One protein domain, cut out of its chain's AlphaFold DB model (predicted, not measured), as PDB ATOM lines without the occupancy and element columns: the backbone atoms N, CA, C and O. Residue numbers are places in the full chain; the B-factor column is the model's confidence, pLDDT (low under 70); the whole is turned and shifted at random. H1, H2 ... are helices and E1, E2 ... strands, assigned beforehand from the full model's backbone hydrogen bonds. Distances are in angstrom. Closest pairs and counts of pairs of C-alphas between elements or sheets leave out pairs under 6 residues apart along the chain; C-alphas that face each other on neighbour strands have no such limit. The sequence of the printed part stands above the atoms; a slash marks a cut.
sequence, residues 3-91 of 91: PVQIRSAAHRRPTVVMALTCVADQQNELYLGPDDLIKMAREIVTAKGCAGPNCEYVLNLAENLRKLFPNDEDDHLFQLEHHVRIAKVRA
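This is residues 3 to 91 of the 91 residues of the protein "Gamma-glutamylcyclotransferase" of Caenorhabditis elegans (UniProt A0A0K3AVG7). Look for a small two-stranded hairpin, E1 and E2, at one end of an elongated model, and for a cluster of three crossed helices, H1, H2 and H3, at the other. A long strand-to-helix link, residues 20 to 36, bridges the two ends, and its residues 22 to 35 stick out as a free arm. The printed part has 89 residues, with two named strands followed by three named helices, in the order E1, E2, H1, H2, H3; the sheet, E1 - E2, is antiparallel, and the class is mostly helix. The whole is loose, with a radius of gyration of the C-alphas of 16.6 A, and spans 49 by 32 by 25 A.

Find C-alpha 3 at (53.759, -22.201, 141.777); there E1 begins, residues 3 to 6, 9.7 A long. E2, residues 15 to 19, runs 12.4 A. Go on to C-alpha 37 at (47.829, 3.777, 156.360), where H1, residues 37 to 46, sets out on its 14.4 A. H2, residues 54 to 68, covers 21.3 A. H3, residues 75 to 90, is the longest helix with 16 residues and covers 23.2 A, ending at C-alpha 90 at (37.927, 8.117, 167.998).

Begin at the hairpin of E1 and E2, antiparallel at 134 degrees, where you will find N 4 and O 17 at 2.8 A and N 17 and O 4 at 2.9 A, within hydrogen-bond range. E1 is apart from H1, H2 and H3, and E2 is apart from H2 and H3. Among the helices, look first at H1 and H3, which touch, closest at the C-alphas of Ala 41 and Val 84, 4.7 A apart; they run the same way at a steep tilt of 51 degrees. H2 and H3 form a helical hairpin, opposite ways at a steep tilt of 45 degrees; H3 touches H2 with residues 77 to 84 alone, and the closest C-alphas are those of Leu 59 and Glu 81, 6.1 A apart. H2 touches H1 with residues 54 to 55 alone, closest at the C-alphas of Val 45 and Cys 55, 5.2 A apart. Every O i to N i+4 pair is within hydrogen-bond range in H1 and H2, and 11 of 12 are in H3.

The two C-alphas farthest apart are those of Arg 12 and Ala 91, 49.6 A. The printed part has no cut. The link from E2 to H1, 17 residues, is long. Mean pLDDT of the printed part is 93.5; look for values under 70 at residue 9, residues 11 to 12 and residue 91.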
ATOM      1  N   PRO A   3      52.912 -21.352 140.949       94.81
ATOM      2  CA  PRO A   3      53.759 -22.201 141.777       94.81
ATOM      3  C   PRO A   3      53.840 -21.634 143.200       94.81
ATOM      4  O   PRO A   3      54.216 -20.480 143.392       94.81
ATOM      5  N   VAL A   4      53.513 -22.449 144.202       92.62
ATOM      6  CA  VAL A   4      53.594 -22.102 145.628       92.62
ATOM      7  C   VAL A   4      54.600 -23.013 146.311       92.62
ATOM      8  O   VAL A   4      54.525 -24.239 146.200       92.62
ATOM      9  N   GLN A   5      55.543 -22.410 147.029       91.56
ATOM     10  CA  GLN A   5      56.533 -23.137 147.810       91.56
ATOM     11  C   GLN A   5      55.973 -23.454 149.197       91.56
ATOM     12  O   GLN A   5      55.716 -22.560 149.996       91.56
ATOM     13  N   ILE A   6      55.835 -24.740 149.502       87.44
ATOM     14  CA  ILE A   6      55.404 -25.224 150.808       87.44
ATOM     15  C   ILE A   6      56.635 -25.689 151.582       87.44
ATOM     16  O   ILE A   6      57.406 -26.540 151.124       87.44
ATOM     17  N   ARG A   7      56.813 -25.134 152.783       80.50
ATOM     18  CA  ARG A   7      57.773 -25.632 153.772       80.50
ATOM     19  C   ARG A   7      57.020 -26.533 154.744       80.50
ATOM     20  O   ARG A   7      56.027 -26.124 155.326       80.50
ATOM     21  N   SER A   8      57.484 -27.768 154.902       73.75
ATOM     22  CA  SER A   8      56.904 -28.731 155.839       73.75
ATOM     23  C   SER A   8      57.974 -29.165 156.826       73.75
ATOM     24  O   SER A   8      59.076 -29.510 156.411       73.75
ATOM     25  N   ALA A   9      57.639 -29.224 158.116       69.56
ATOM     26  CA  ALA A   9      58.540 -29.768 159.133       69.56
ATOM     27  C   ALA A   9      58.948 -31.230 158.844       69.56
ATOM     28  O   ALA A   9      60.022 -31.660 159.253       69.56
ATOM     29  N   ALA A  10      58.127 -31.979 158.095       74.06
ATOM     30  CA  ALA A  10      58.404 -33.360 157.703       74.06
ATOM     31  C   ALA A  10      59.361 -33.491 156.499       74.06
ATOM     32  O   ALA A  10      59.913 -34.566 156.275       74.06
ATOM     33  N   HIS A  11      59.578 -32.423 155.720       65.88
ATOM     34  CA  HIS A  11      60.384 -32.465 154.497       65.88
ATOM     35  C   HIS A  11      61.549 -31.474 154.570       65.88
ATOM     36  O   HIS A  11      61.361 -30.264 154.630       65.88
ATOM     37  N   ARG A  12      62.786 -31.987 154.487       68.69
ATOM     38  CA  ARG A  12      64.013 -31.161 154.504       68.69
ATOM     39  C   ARG A  12      64.161 -30.226 153.300       68.69
ATOM     40  O   ARG A  12      64.937 -29.279 153.376       68.69
ATOM     41  N   ARG A  13      63.481 -30.501 152.183       79.88
ATOM     42  CA  ARG A  13      63.502 -29.650 150.986       79.88
ATOM     43  C   ARG A  13      62.129 -29.015 150.777       79.88
ATOM     44  O   ARG A  13      61.134 -29.715 150.950       79.88
ATOM     45  N   PRO A  14      62.067 -27.728 150.393       84.44
ATOM     46  CA  PRO A  14      60.809 -27.106 150.018       84.44
ATOM     47  C   PRO A  14      60.189 -27.827 148.821       84.44
ATOM     48  O   PRO A  14      60.888 -28.125 147.851       84.44
ATOM     49  N   THR A  15      58.884 -28.071 148.884       91.50
ATOM     50  CA  THR A  15      58.119 -28.654 147.778       91.50
ATOM     51  C   THR A  15      57.379 -27.542 147.055       91.50
ATOM     52  O   THR A  15      56.827 -26.650 147.695       91.50
ATOM     53  N   VAL A  16      57.351 -27.591 145.726       93.38
ATOM     54  CA  VAL A  16      56.551 -26.672 144.912       93.38
ATOM     55  C   VAL A  16      55.277 -27.386 144.486       93.38
ATOM     56  O   VAL A  16      55.340 -28.482 143.930       93.38
ATOM     57  N   VAL A  17      54.130 -26.764 144.737       93.38
ATOM     58  CA  VAL A  17      52.828 -27.220 144.239       93.38
ATOM     59  C   VAL A  17      52.226 -26.164 143.325       93.38
ATOM     60  O   VAL A  17      52.457 -24.970 143.509       93.38
ATOM     61  N   MET A  18      51.433 -26.587 142.346       96.38
ATOM     62  CA  MET A  18      50.650 -25.658 141.536       96.38
ATOM     63  C   MET A  18      49.330 -25.371 142.256       96.38
ATOM     64  O   MET A  18      48.574 -26.298 142.541       96.38
ATOM     65  N   ALA A  19      49.033 -24.098 142.515       95.44
ATOM     66  CA  ALA A  19      47.801 -23.657 143.167       95.44
ATOM     67  C   ALA A  19      46.960 -22.779 142.230       95.44
ATOM     68  O   ALA A  19      47.494 -22.027 141.416       95.44
ATOM     69  N   LEU A  20      45.633 -22.857 142.323       96.81
ATOM     70  CA  LEU A  20      44.752 -21.866 141.703       96.81
ATOM     71  C   LEU A  20      44.625 -20.664 142.647       96.81
ATOM     72  O   LEU A  20      44.293 -20.839 143.814       96.81
ATOM     73  N   THR A  21      44.881 -19.459 142.140       94.06
ATOM     74  CA  THR A  21      44.787 -18.203 142.897       94.06
ATOM     75  C   THR A  21      43.968 -17.189 142.115       94.06
ATOM     76  O   THR A  21      44.152 -17.058 140.903       94.06
ATOM     77  N   CYS A  22      43.109 -16.451 142.811       94.75
ATOM     78  CA  CYS A  22      42.332 -15.358 142.241       94.75
ATOM     79  C   CYS A  22      42.961 -14.036 142.686       94.75
ATOM     80  O   CYS A  22      42.851 -13.670 143.852       94.75
ATOM     81  N   VAL A  23      43.642 -13.351 141.767       93.81
ATOM     82  CA  VAL A  23      44.263 -12.042 142.010       93.81
ATOM     83  C   VAL A  23      43.742 -11.089 140.944       93.81
ATOM     84  O   VAL A  23      43.879 -11.375 139.756       93.81
ATOM     85  N   ALA A  24      43.108  -9.999 141.369       95.38
ATOM     86  CA  ALA A  24      42.723  -8.915 140.473       95.38
ATOM     87  C   ALA A  24      43.950  -8.041 140.177       95.38
ATOM     88  O   ALA A  24      44.727  -7.750 141.087       95.38
ATOM     89  N   ASP A  25      44.137  -7.656 138.915       94.38
ATOM     90  CA  ASP A  25      45.224  -6.766 138.503       94.38
ATOM     91  C   ASP A  25      44.882  -5.284 138.745       94.38
ATOM     92  O   ASP A  25      43.806  -4.930 139.230       94.38
ATOM     93  N   GLN A  26      45.827  -4.404 138.409       96.75
ATOM     94  CA  GLN A  26      45.672  -2.956 138.567       96.75
ATOM     95  C   GLN A  26      44.681  -2.342 137.564       96.75
ATOM     96  O   GLN A  26      44.347  -1.167 137.692       96.75
ATOM     97  N   GLN A  27      44.233  -3.100 136.558       97.12
ATOM     98  CA  GLN A  27      43.231  -2.672 135.582       97.12
ATOM     99  C   GLN A  27      41.800  -2.943 136.072       97.12
ATOM    100  O   GLN A  27      40.844  -2.510 135.427       97.12
ATOM    101  N   ASN A  28      41.632  -3.634 137.203       97.62
ATOM    102  CA  ASN A  28      40.331  -3.852 137.819       97.62
ATOM    103  C   ASN A  28      39.690  -2.521 138.252       97.62
ATOM    104  O   ASN A  28      40.311  -1.721 138.947       97.62
ATOM    105  N   GLU A  29      38.419  -2.312 137.899       97.75
ATOM    106  CA  GLU A  29      37.675  -1.077 138.195       97.75
ATOM    107  C   GLU A  29      37.538  -0.759 139.695       97.75
ATOM    108  O   GLU A  29      37.302   0.389 140.064       97.75
ATOM    109  N   LEU A  30      37.697  -1.762 140.563       96.75
ATOM    110  CA  LEU A  30      37.634  -1.624 142.019       96.75
ATOM    111  C   LEU A  30      39.013  -1.388 142.657       96.75
ATOM    112  O   LEU A  30      39.106  -1.263 143.880       96.75
ATOM    113  N   TYR A  31      40.096  -1.353 141.875       97.00
ATOM    114  CA  TYR A  31      41.439  -1.123 142.396       97.00
ATOM    115  C   TYR A  31      41.644   0.358 142.750       97.00
ATOM    116  O   TYR A  31      41.712   1.217 141.876       97.00
ATOM    117  N   LEU A  32      41.781   0.654 144.047       96.62
ATOM    118  CA  LEU A  32      41.973   2.021 144.556       96.62
ATOM    119  C   LEU A  32      43.445   2.472 144.595       96.62
ATOM    120  O   LEU A  32      43.720   3.649 144.810       96.62
ATOM    121  N   GLY A  33      44.388   1.557 144.357       95.25
ATOM    122  CA  GLY A  33      45.820   1.840 144.429       95.25
ATOM    123  C   GLY A  33      46.408   1.795 145.848       95.25
ATOM    124  O   GLY A  33      45.691   1.556 146.820       95.25
ATOM    125  N   PRO A  34      47.735   1.981 145.974       96.00
ATOM    126  CA  PRO A  34      48.394   2.193 147.260       96.00
ATOM    127  C   PRO A  34      47.970   3.523 147.886       96.00
ATOM    128  O   PRO A  34      47.812   4.518 147.178       96.00
ATOM    129  N   ASP A  35      47.867   3.566 149.211       96.94
ATOM    130  CA  ASP A  35      47.509   4.779 149.949       96.94
ATOM    131  C   ASP A  35      48.193   4.813 151.330       96.94
ATOM    132  O   ASP A  35      48.835   3.850 151.755       96.94
ATOM    133  N   ASP A  36      48.072   5.939 152.029       97.69
ATOM    134  CA  ASP A  36      48.557   6.118 153.395       97.69
ATOM    135  C   ASP A  36      47.743   5.288 154.404       97.69
ATOM    136  O   ASP A  36      46.511   5.242 154.367       97.69
ATOM    137  N   LEU A  37      48.436   4.665 155.362       98.06
ATOM    138  CA  LEU A  37      47.829   3.777 156.360       98.06
ATOM    139  C   LEU A  37      46.788   4.482 157.239       98.06
ATOM    140  O   LEU A  37      45.789   3.867 157.619       98.06
ATOM    141  N   ILE A  38      46.982   5.765 157.561       97.94
ATOM    142  CA  ILE A  38      46.030   6.529 158.373       97.94
ATOM    143  C   ILE A  38      44.780   6.826 157.549       97.94
ATOM    144  O   ILE A  38      43.665   6.732 158.074       97.94
ATOM    145  N   LYS A  39      44.945   7.174 156.268       97.94
ATOM    146  CA  LYS A  39      43.816   7.383 155.358       97.94
ATOM    147  C   LYS A  39      43.018   6.093 155.158       97.94
ATOM    148  O   LYS A  39      41.814   6.102 155.417       97.94
ATOM    149  N   MET A  40      43.684   4.979 154.850       98.19
ATOM    150  CA  MET A  40      43.037   3.667 154.732       98.19
ATOM    151  C   MET A  40      42.297   3.283 156.014       98.19
ATOM    152  O   MET A  40      41.133   2.893 155.960       98.19
ATOM    153  N   ALA A  41      42.915   3.451 157.187       98.44
ATOM    154  CA  ALA A  41      42.264   3.155 158.460       98.44
ATOM    155  C   ALA A  41      40.977   3.968 158.682       98.44
ATOM    156  O   ALA A  41      39.987   3.416 159.162       98.44
ATOM    157  N   ARG A  42      40.956   5.258 158.317       97.56
ATOM    158  CA  ARG A  42      39.743   6.092 158.418       97.56
ATOM    159  C   ARG A  42      38.629   5.568 157.516       97.56
ATOM    160  O   ARG A  42      37.496   5.437 157.970       97.56
ATOM    161  N   GLU A  43      38.952   5.229 156.273       97.69
ATOM    162  CA  GLU A  43      37.984   4.664 155.330       97.69
ATOM    163  C   GLU A  43      37.444   3.317 155.836       97.69
ATOM    164  O   GLU A  43      36.231   3.139 155.950       97.69
ATOM    165  N   ILE A  44      38.328   2.411 156.267       98.31
ATOM    166  CA  ILE A  44      37.985   1.082 156.800       98.31
ATOM    167  C   ILE A  44      37.029   1.162 157.996       98.31
ATOM    168  O   ILE A  44      36.096   0.365 158.091       98.31
ATOM    169  N   VAL A  45      37.242   2.095 158.925       98.31
ATOM    170  CA  VAL A  45      36.421   2.200 160.147       98.31
ATOM    171  C   VAL A  45      35.003   2.683 159.834       98.31
ATOM    172  O   VAL A  45      34.062   2.286 160.518       98.31
ATOM    173  N   THR A  46      34.838   3.490 158.784       97.62
ATOM    174  CA  THR A  46      33.525   4.004 158.352       97.62
ATOM    175  C   THR A  46      32.792   3.068 157.384       97.62
ATOM    176  O   THR A  46      31.570   3.150 157.253       97.62
ATOM    177  N   ALA A  47      33.509   2.157 156.720       97.94
ATOM    178  CA  ALA A  47      32.960   1.271 155.702       97.94
ATOM    179  C   ALA A  47      32.195   0.066 156.287       97.94
ATOM    180  O   ALA A  47      32.641  -0.604 157.225       97.94
ATOM    181  N   LYS A  48      31.055  -0.272 155.668       98.00
ATOM    182  CA  LYS A  48      30.227  -1.439 156.010       98.00
ATOM    183  C   LYS A  48      29.574  -2.030 154.763       98.00
ATOM    184  O   LYS A  48      28.985  -1.302 153.971       98.00
ATOM    185  N   GLY A  49      29.642  -3.352 154.632       96.94
ATOM    186  CA  GLY A  49      28.967  -4.111 153.578       96.94
ATOM    187  C   GLY A  49      27.913  -5.073 154.128       96.94
ATOM    188  O   GLY A  49      27.602  -5.077 155.321       96.94
ATOM    189  N   CYS A  50      27.397  -5.944 153.257       97.69
ATOM    190  CA  CYS A  50      26.467  -7.014 153.637       97.69
ATOM    191  C   CYS A  50      27.069  -8.008 154.647       97.69
ATOM    192  O   CYS A  50      26.337  -8.580 155.448       97.69
ATOM    193  N   ALA A  51      28.395  -8.170 154.642       97.31
ATOM    194  CA  ALA A  51      29.133  -9.029 155.565       97.31
ATOM    195  C   ALA A  51      29.470  -8.358 156.913       97.31
ATOM    196  O   ALA A  51      30.072  -8.999 157.768       97.31
ATOM    197  N   GLY A  52      29.096  -7.089 157.113       97.94
ATOM    198  CA  GLY A  52      29.391  -6.338 158.335       97.94
ATOM    199  C   GLY A  52      30.420  -5.212 158.153       97.94
ATOM    200  O   GLY A  52      30.707  -4.802 157.022       97.94
ATOM    201  N   PRO A  53      30.907  -4.631 159.267       98.25
ATOM    202  CA  PRO A  53      31.884  -3.540 159.260       98.25
ATOM    203  C   PRO A  53      33.244  -3.983 158.709       98.25
ATOM    204  O   PRO A  53      33.773  -5.018 159.109       98.25
ATOM    205  N   ASN A  54      33.875  -3.163 157.866       98.31
ATOM    206  CA  ASN A  54      35.175  -3.504 157.274       98.31
ATOM    207  C   ASN A  54      36.301  -3.562 158.328       98.31
ATOM    208  O   ASN A  54      37.247  -4.338 158.211       98.31
ATOM    209  N   CYS A  55      36.175  -2.810 159.426       98.25
ATOM    210  CA  CYS A  55      37.122  -2.923 160.536       98.25
ATOM    211  C   CYS A  55      37.162  -4.332 161.155       98.25
ATOM    212  O   CYS A  55      38.228  -4.764 161.579       98.25
ATOM    213  N   GLU A  56      36.050  -5.074 161.193       98.31
ATOM    214  CA  GLU A  56      36.048  -6.445 161.723       98.31
ATOM    215  C   GLU A  56      36.832  -7.393 160.818       98.31
ATOM    216  O   GLU A  56      37.569  -8.237 161.319       98.31
ATOM    217  N   TYR A  57      36.749  -7.207 159.498       98.31
ATOM    218  CA  TYR A  57      37.537  -7.975 158.536       98.31
ATOM    219  C   TYR A  57      39.044  -7.841 158.803       98.31
ATOM    220  O   TYR A  57      39.725  -8.848 158.995       98.31
ATOM    221  N   VAL A  58      39.553  -6.606 158.894       98.38
ATOM    222  CA  VAL A  58      40.990  -6.348 159.105       98.38
ATOM    223  C   VAL A  58      41.468  -6.881 160.457       98.38
ATOM    224  O   VAL A  58      42.501  -7.545 160.531       98.38
ATOM    225  N   LEU A  59      40.709  -6.632 161.531       98.25
ATOM    226  CA  LEU A  59      41.090  -7.072 162.877       98.25
ATOM    227  C   LEU A  59      41.090  -8.600 163.002       98.25
ATOM    228  O   LEU A  59      42.023  -9.168 163.571       98.25
ATOM    229  N   ASN A  60      40.082  -9.268 162.434       98.31
ATOM    230  CA  ASN A  60      40.007 -10.725 162.436       98.31
ATOM    231  C   ASN A  60      41.128 -11.340 161.593       98.31
ATOM    232  O   ASN A  60      41.686 -12.363 161.988       98.31
ATOM    233  N   LEU A  61      41.487 -10.736 160.456       97.88
ATOM    234  CA  LEU A  61      42.597 -11.209 159.631       97.88
ATOM    235  C   LEU A  61      43.921 -11.162 160.405       97.88
ATOM    236  O   LEU A  61      44.607 -12.179 160.501       97.88
ATOM    237  N   ALA A  62      44.241 -10.019 161.019       97.81
ATOM    238  CA  ALA A  62      45.459  -9.851 161.808       97.81
ATOM    239  C   ALA A  62      45.524 -10.816 163.004       97.81
ATOM    240  O   ALA A  62      46.567 -11.414 163.275       97.81
ATOM    241  N   GLU A  63      44.404 -11.019 163.705       97.56
ATOM    242  CA  GLU A  63      44.330 -11.975 164.810       97.56
ATOM    243  C   GLU A  63      44.557 -13.420 164.341       97.56
ATOM    244  O   GLU A  63      45.311 -14.163 164.971       97.56
ATOM    245  N   ASN A  64      43.927 -13.832 163.238       97.50
ATOM    246  CA  ASN A  64      44.062 -15.198 162.733       97.50
ATOM    247  C   ASN A  64      45.455 -15.474 162.166       97.50
ATOM    248  O   ASN A  64      45.975 -16.565 162.391       97.50
ATOM    249  N   LEU A  65      46.091 -14.505 161.501       96.00
ATOM    250  CA  LEU A  65      47.468 -14.672 161.033       96.00
ATOM    251  C   LEU A  65      48.437 -14.862 162.199       96.00
ATOM    252  O   LEU A  65      49.203 -15.819 162.180       96.00
ATOM    253  N   ARG A  66      48.320 -14.071 163.276       95.38
ATOM    254  CA  ARG A  66      49.129 -14.281 164.492       95.38
ATOM    255  C   ARG A  66      48.919 -15.660 165.127       95.38
ATOM    256  O   ARG A  66      49.860 -16.222 165.678       95.38
ATOM    257  N   LYS A  67      47.701 -16.212 165.068       95.81
ATOM    258  CA  LYS A  67      47.388 -17.545 165.619       95.81
ATOM    259  C   LYS A  67      47.928 -18.685 164.758       95.81
ATOM    260  O   LYS A  67      48.440 -19.662 165.298       95.81
ATOM    261  N   LEU A  68      47.755 -18.594 163.442       94.50
ATOM    262  CA  LEU A  68      48.087 -19.669 162.505       94.50
ATOM    263  C   LEU A  68      49.566 -19.657 162.106       94.50
ATOM    264  O   LEU A  68      50.154 -20.720 161.913       94.50
ATOM    265  N   PHE A  69      50.166 -18.471 162.021       92.56
ATOM    266  CA  PHE A  69      51.523 -18.247 161.533       92.56
ATOM    267  C   PHE A  69      52.288 -17.309 162.485       92.56
ATOM    268  O   PHE A  69      52.641 -16.193 162.117       92.56
ATOM    269  N   PRO A  70      52.571 -17.737 163.729       91.44
ATOM    270  CA  PRO A  70      53.131 -16.865 164.768       91.44
ATOM    271  C   PRO A  70      54.544 -16.336 164.477       91.44
ATOM    272  O   PRO A  70      55.008 -15.448 165.184       91.44
ATOM    273  N   ASN A  71      55.233 -16.897 163.480       90.31
ATOM    274  CA  ASN A  71      56.579 -16.486 163.078       90.31
ATOM    275  C   ASN A  71      56.589 -15.640 161.796       90.31
ATOM    276  O   ASN A  71      57.668 -15.234 161.370       90.31
ATOM    277  N   ASP A  72      55.432 -15.434 161.160       88.25
ATOM    278  CA  ASP A  72      55.333 -14.612 159.958       88.25
ATOM    279  C   ASP A  72      55.024 -13.164 160.356       88.25
ATOM    280  O   ASP A  72      54.124 -12.893 161.156       88.25
ATOM    281  N   GLU A  73      55.777 -12.232 159.775       87.88
ATOM    282  CA  GLU A  73      55.590 -10.796 159.960       87.88
ATOM    283  C   GLU A  73      55.006 -10.180 158.684       87.88
ATOM    284  O   GLU A  73      55.628 -10.196 157.622       87.88
ATOM    285  N   ASP A  74      53.793  -9.639 158.799       95.94
ATOM    286  CA  ASP A  74      53.161  -8.794 157.786       95.94
ATOM    287  C   ASP A  74      53.097  -7.360 158.325       95.94
ATOM    288  O   ASP A  74      52.121  -6.941 158.960       95.94
ATOM    289  N   ASP A  75      54.186  -6.618 158.110       96.38
ATOM    290  CA  ASP A  75      54.342  -5.241 158.592       96.38
ATOM    291  C   ASP A  75      53.186  -4.344 158.153       96.38
ATOM    292  O   ASP A  75      52.687  -3.530 158.933       96.38
ATOM    293  N   HIS A  76      52.736  -4.502 156.907       97.38
ATOM    294  CA  HIS A  76      51.672  -3.679 156.357       97.38
ATOM    295  C   HIS A  76      50.356  -3.925 157.096       97.38
ATOM    296  O   HIS A  76      49.717  -2.977 157.559       97.38
ATOM    297  N   LEU A  77      49.969  -5.194 157.256       97.88
ATOM    298  CA  LEU A  77      48.737  -5.551 157.945       97.88
ATOM    299  C   LEU A  77      48.761  -5.136 159.420       97.88
ATOM    300  O   LEU A  77      47.767  -4.599 159.909       97.88
ATOM    301  N   PHE A  78      49.863  -5.362 160.138       97.31
ATOM    302  CA  PHE A  78      49.928  -5.047 161.569       97.31
ATOM    303  C   PHE A  78      49.990  -3.539 161.841       97.31
ATOM    304  O   PHE A  78      49.374  -3.061 162.800       97.31
ATOM    305  N   GLN A  79      50.643  -2.757 160.977       98.12
ATOM    306  CA  GLN A  79      50.572  -1.296 161.054       98.12
ATOM    307  C   GLN A  79      49.162  -0.786 160.724       98.12
ATOM    308  O   GLN A  79      48.638   0.089 161.421       98.12
ATOM    309  N   LEU A  80      48.500  -1.362 159.716       98.56
ATOM    310  CA  LEU A  80      47.117  -1.018 159.388       98.56
ATOM    311  C   LEU A  80      46.161  -1.357 160.540       98.56
ATOM    312  O   LEU A  80      45.332  -0.527 160.913       98.56
ATOM    313  N   GLU A  81      46.309  -2.533 161.156       98.44
ATOM    314  CA  GLU A  81      45.554  -2.944 162.344       98.44
ATOM    315  C   GLU A  81      45.685  -1.907 163.468       98.44
ATOM    316  O   GLU A  81      44.683  -1.489 164.060       98.44
ATOM    317  N   HIS A  82      46.911  -1.454 163.743       98.06
ATOM    318  CA  HIS A  82      47.184  -0.435 164.750       98.06
ATOM    319  C   HIS A  82      46.424   0.869 164.465       98.06
ATOM    320  O   HIS A  82      45.723   1.387 165.342       98.06
ATOM    321  N   HIS A  83      46.487   1.372 163.229       98.50
ATOM    322  CA  HIS A  83      45.776   2.590 162.840       98.50
ATOM    323  C   HIS A  83      44.252   2.425 162.867       98.50
ATOM    324  O   HIS A  83      43.558   3.336 163.326       98.50
ATOM    325  N   VAL A  84      43.721   1.262 162.472       98.44
ATOM    326  CA  VAL A  84      42.287   0.939 162.576       98.44
ATOM    327  C   VAL A  84      41.828   0.955 164.034       98.44
ATOM    328  O   VAL A  84      40.784   1.535 164.332       98.44
ATOM    329  N   ARG A  85      42.602   0.387 164.971       98.06
ATOM    330  CA  ARG A  85      42.264   0.420 166.407       98.06
ATOM    331  C   ARG A  85      42.230   1.845 166.954       98.06
ATOM    332  O   ARG A  85      41.282   2.195 167.652       98.06
ATOM    333  N   ILE A  86      43.215   2.677 166.609       97.25
ATOM    334  CA  ILE A  86      43.248   4.088 167.027       97.25
ATOM    335  C   ILE A  86      42.052   4.857 166.460       97.25
ATOM    336  O   ILE A  86      41.401   5.606 167.188       97.25
ATOM    337  N   ALA A  87      41.765   4.686 165.171       95.25
ATOM    338  CA  ALA A  87      40.671   5.381 164.508       95.25
ATOM    339  C   ALA A  87      39.299   4.945 165.049       95.25
ATOM    340  O   ALA A  87      38.452   5.802 165.275       95.25
ATOM    341  N   LYS A  88      39.106   3.655 165.357       91.12
ATOM    342  CA  LYS A  88      37.859   3.121 165.935       91.12
ATOM    343  C   LYS A  88      37.561   3.634 167.346       91.12
ATOM    344  O   LYS A  88      36.401   3.746 167.701       91.12
ATOM    345  N   VAL A  89      38.581   3.958 168.146       86.19
ATOM    346  CA  VAL A  89      38.389   4.578 169.476       86.19
ATOM    347  C   VAL A  89      37.930   6.039 169.365       86.19
ATOM    348  O   VAL A  89      37.342   6.574 170.298       86.19
ATOM    349  N   ARG A  90      38.228   6.698 168.241       74.25
ATOM    350  CA  ARG A  90      37.927   8.117 167.998       74.25
ATOM    351  C   ARG A  90      36.655   8.348 167.175       74.25
ATOM    352  O   ARG A  90      36.300   9.508 166.979       74.25
ATOM    353  N   ALA A  91      36.053   7.281 166.658       63.78
ATOM    354  CA  ALA A  91      34.828   7.288 165.862       63.78
ATOM    355  C   ALA A  91      33.615   7.023 166.759       63.78
ATOM    356  O   ALA A  91      32.569   7.657 166.506       63.78
TER     357      ALA A  91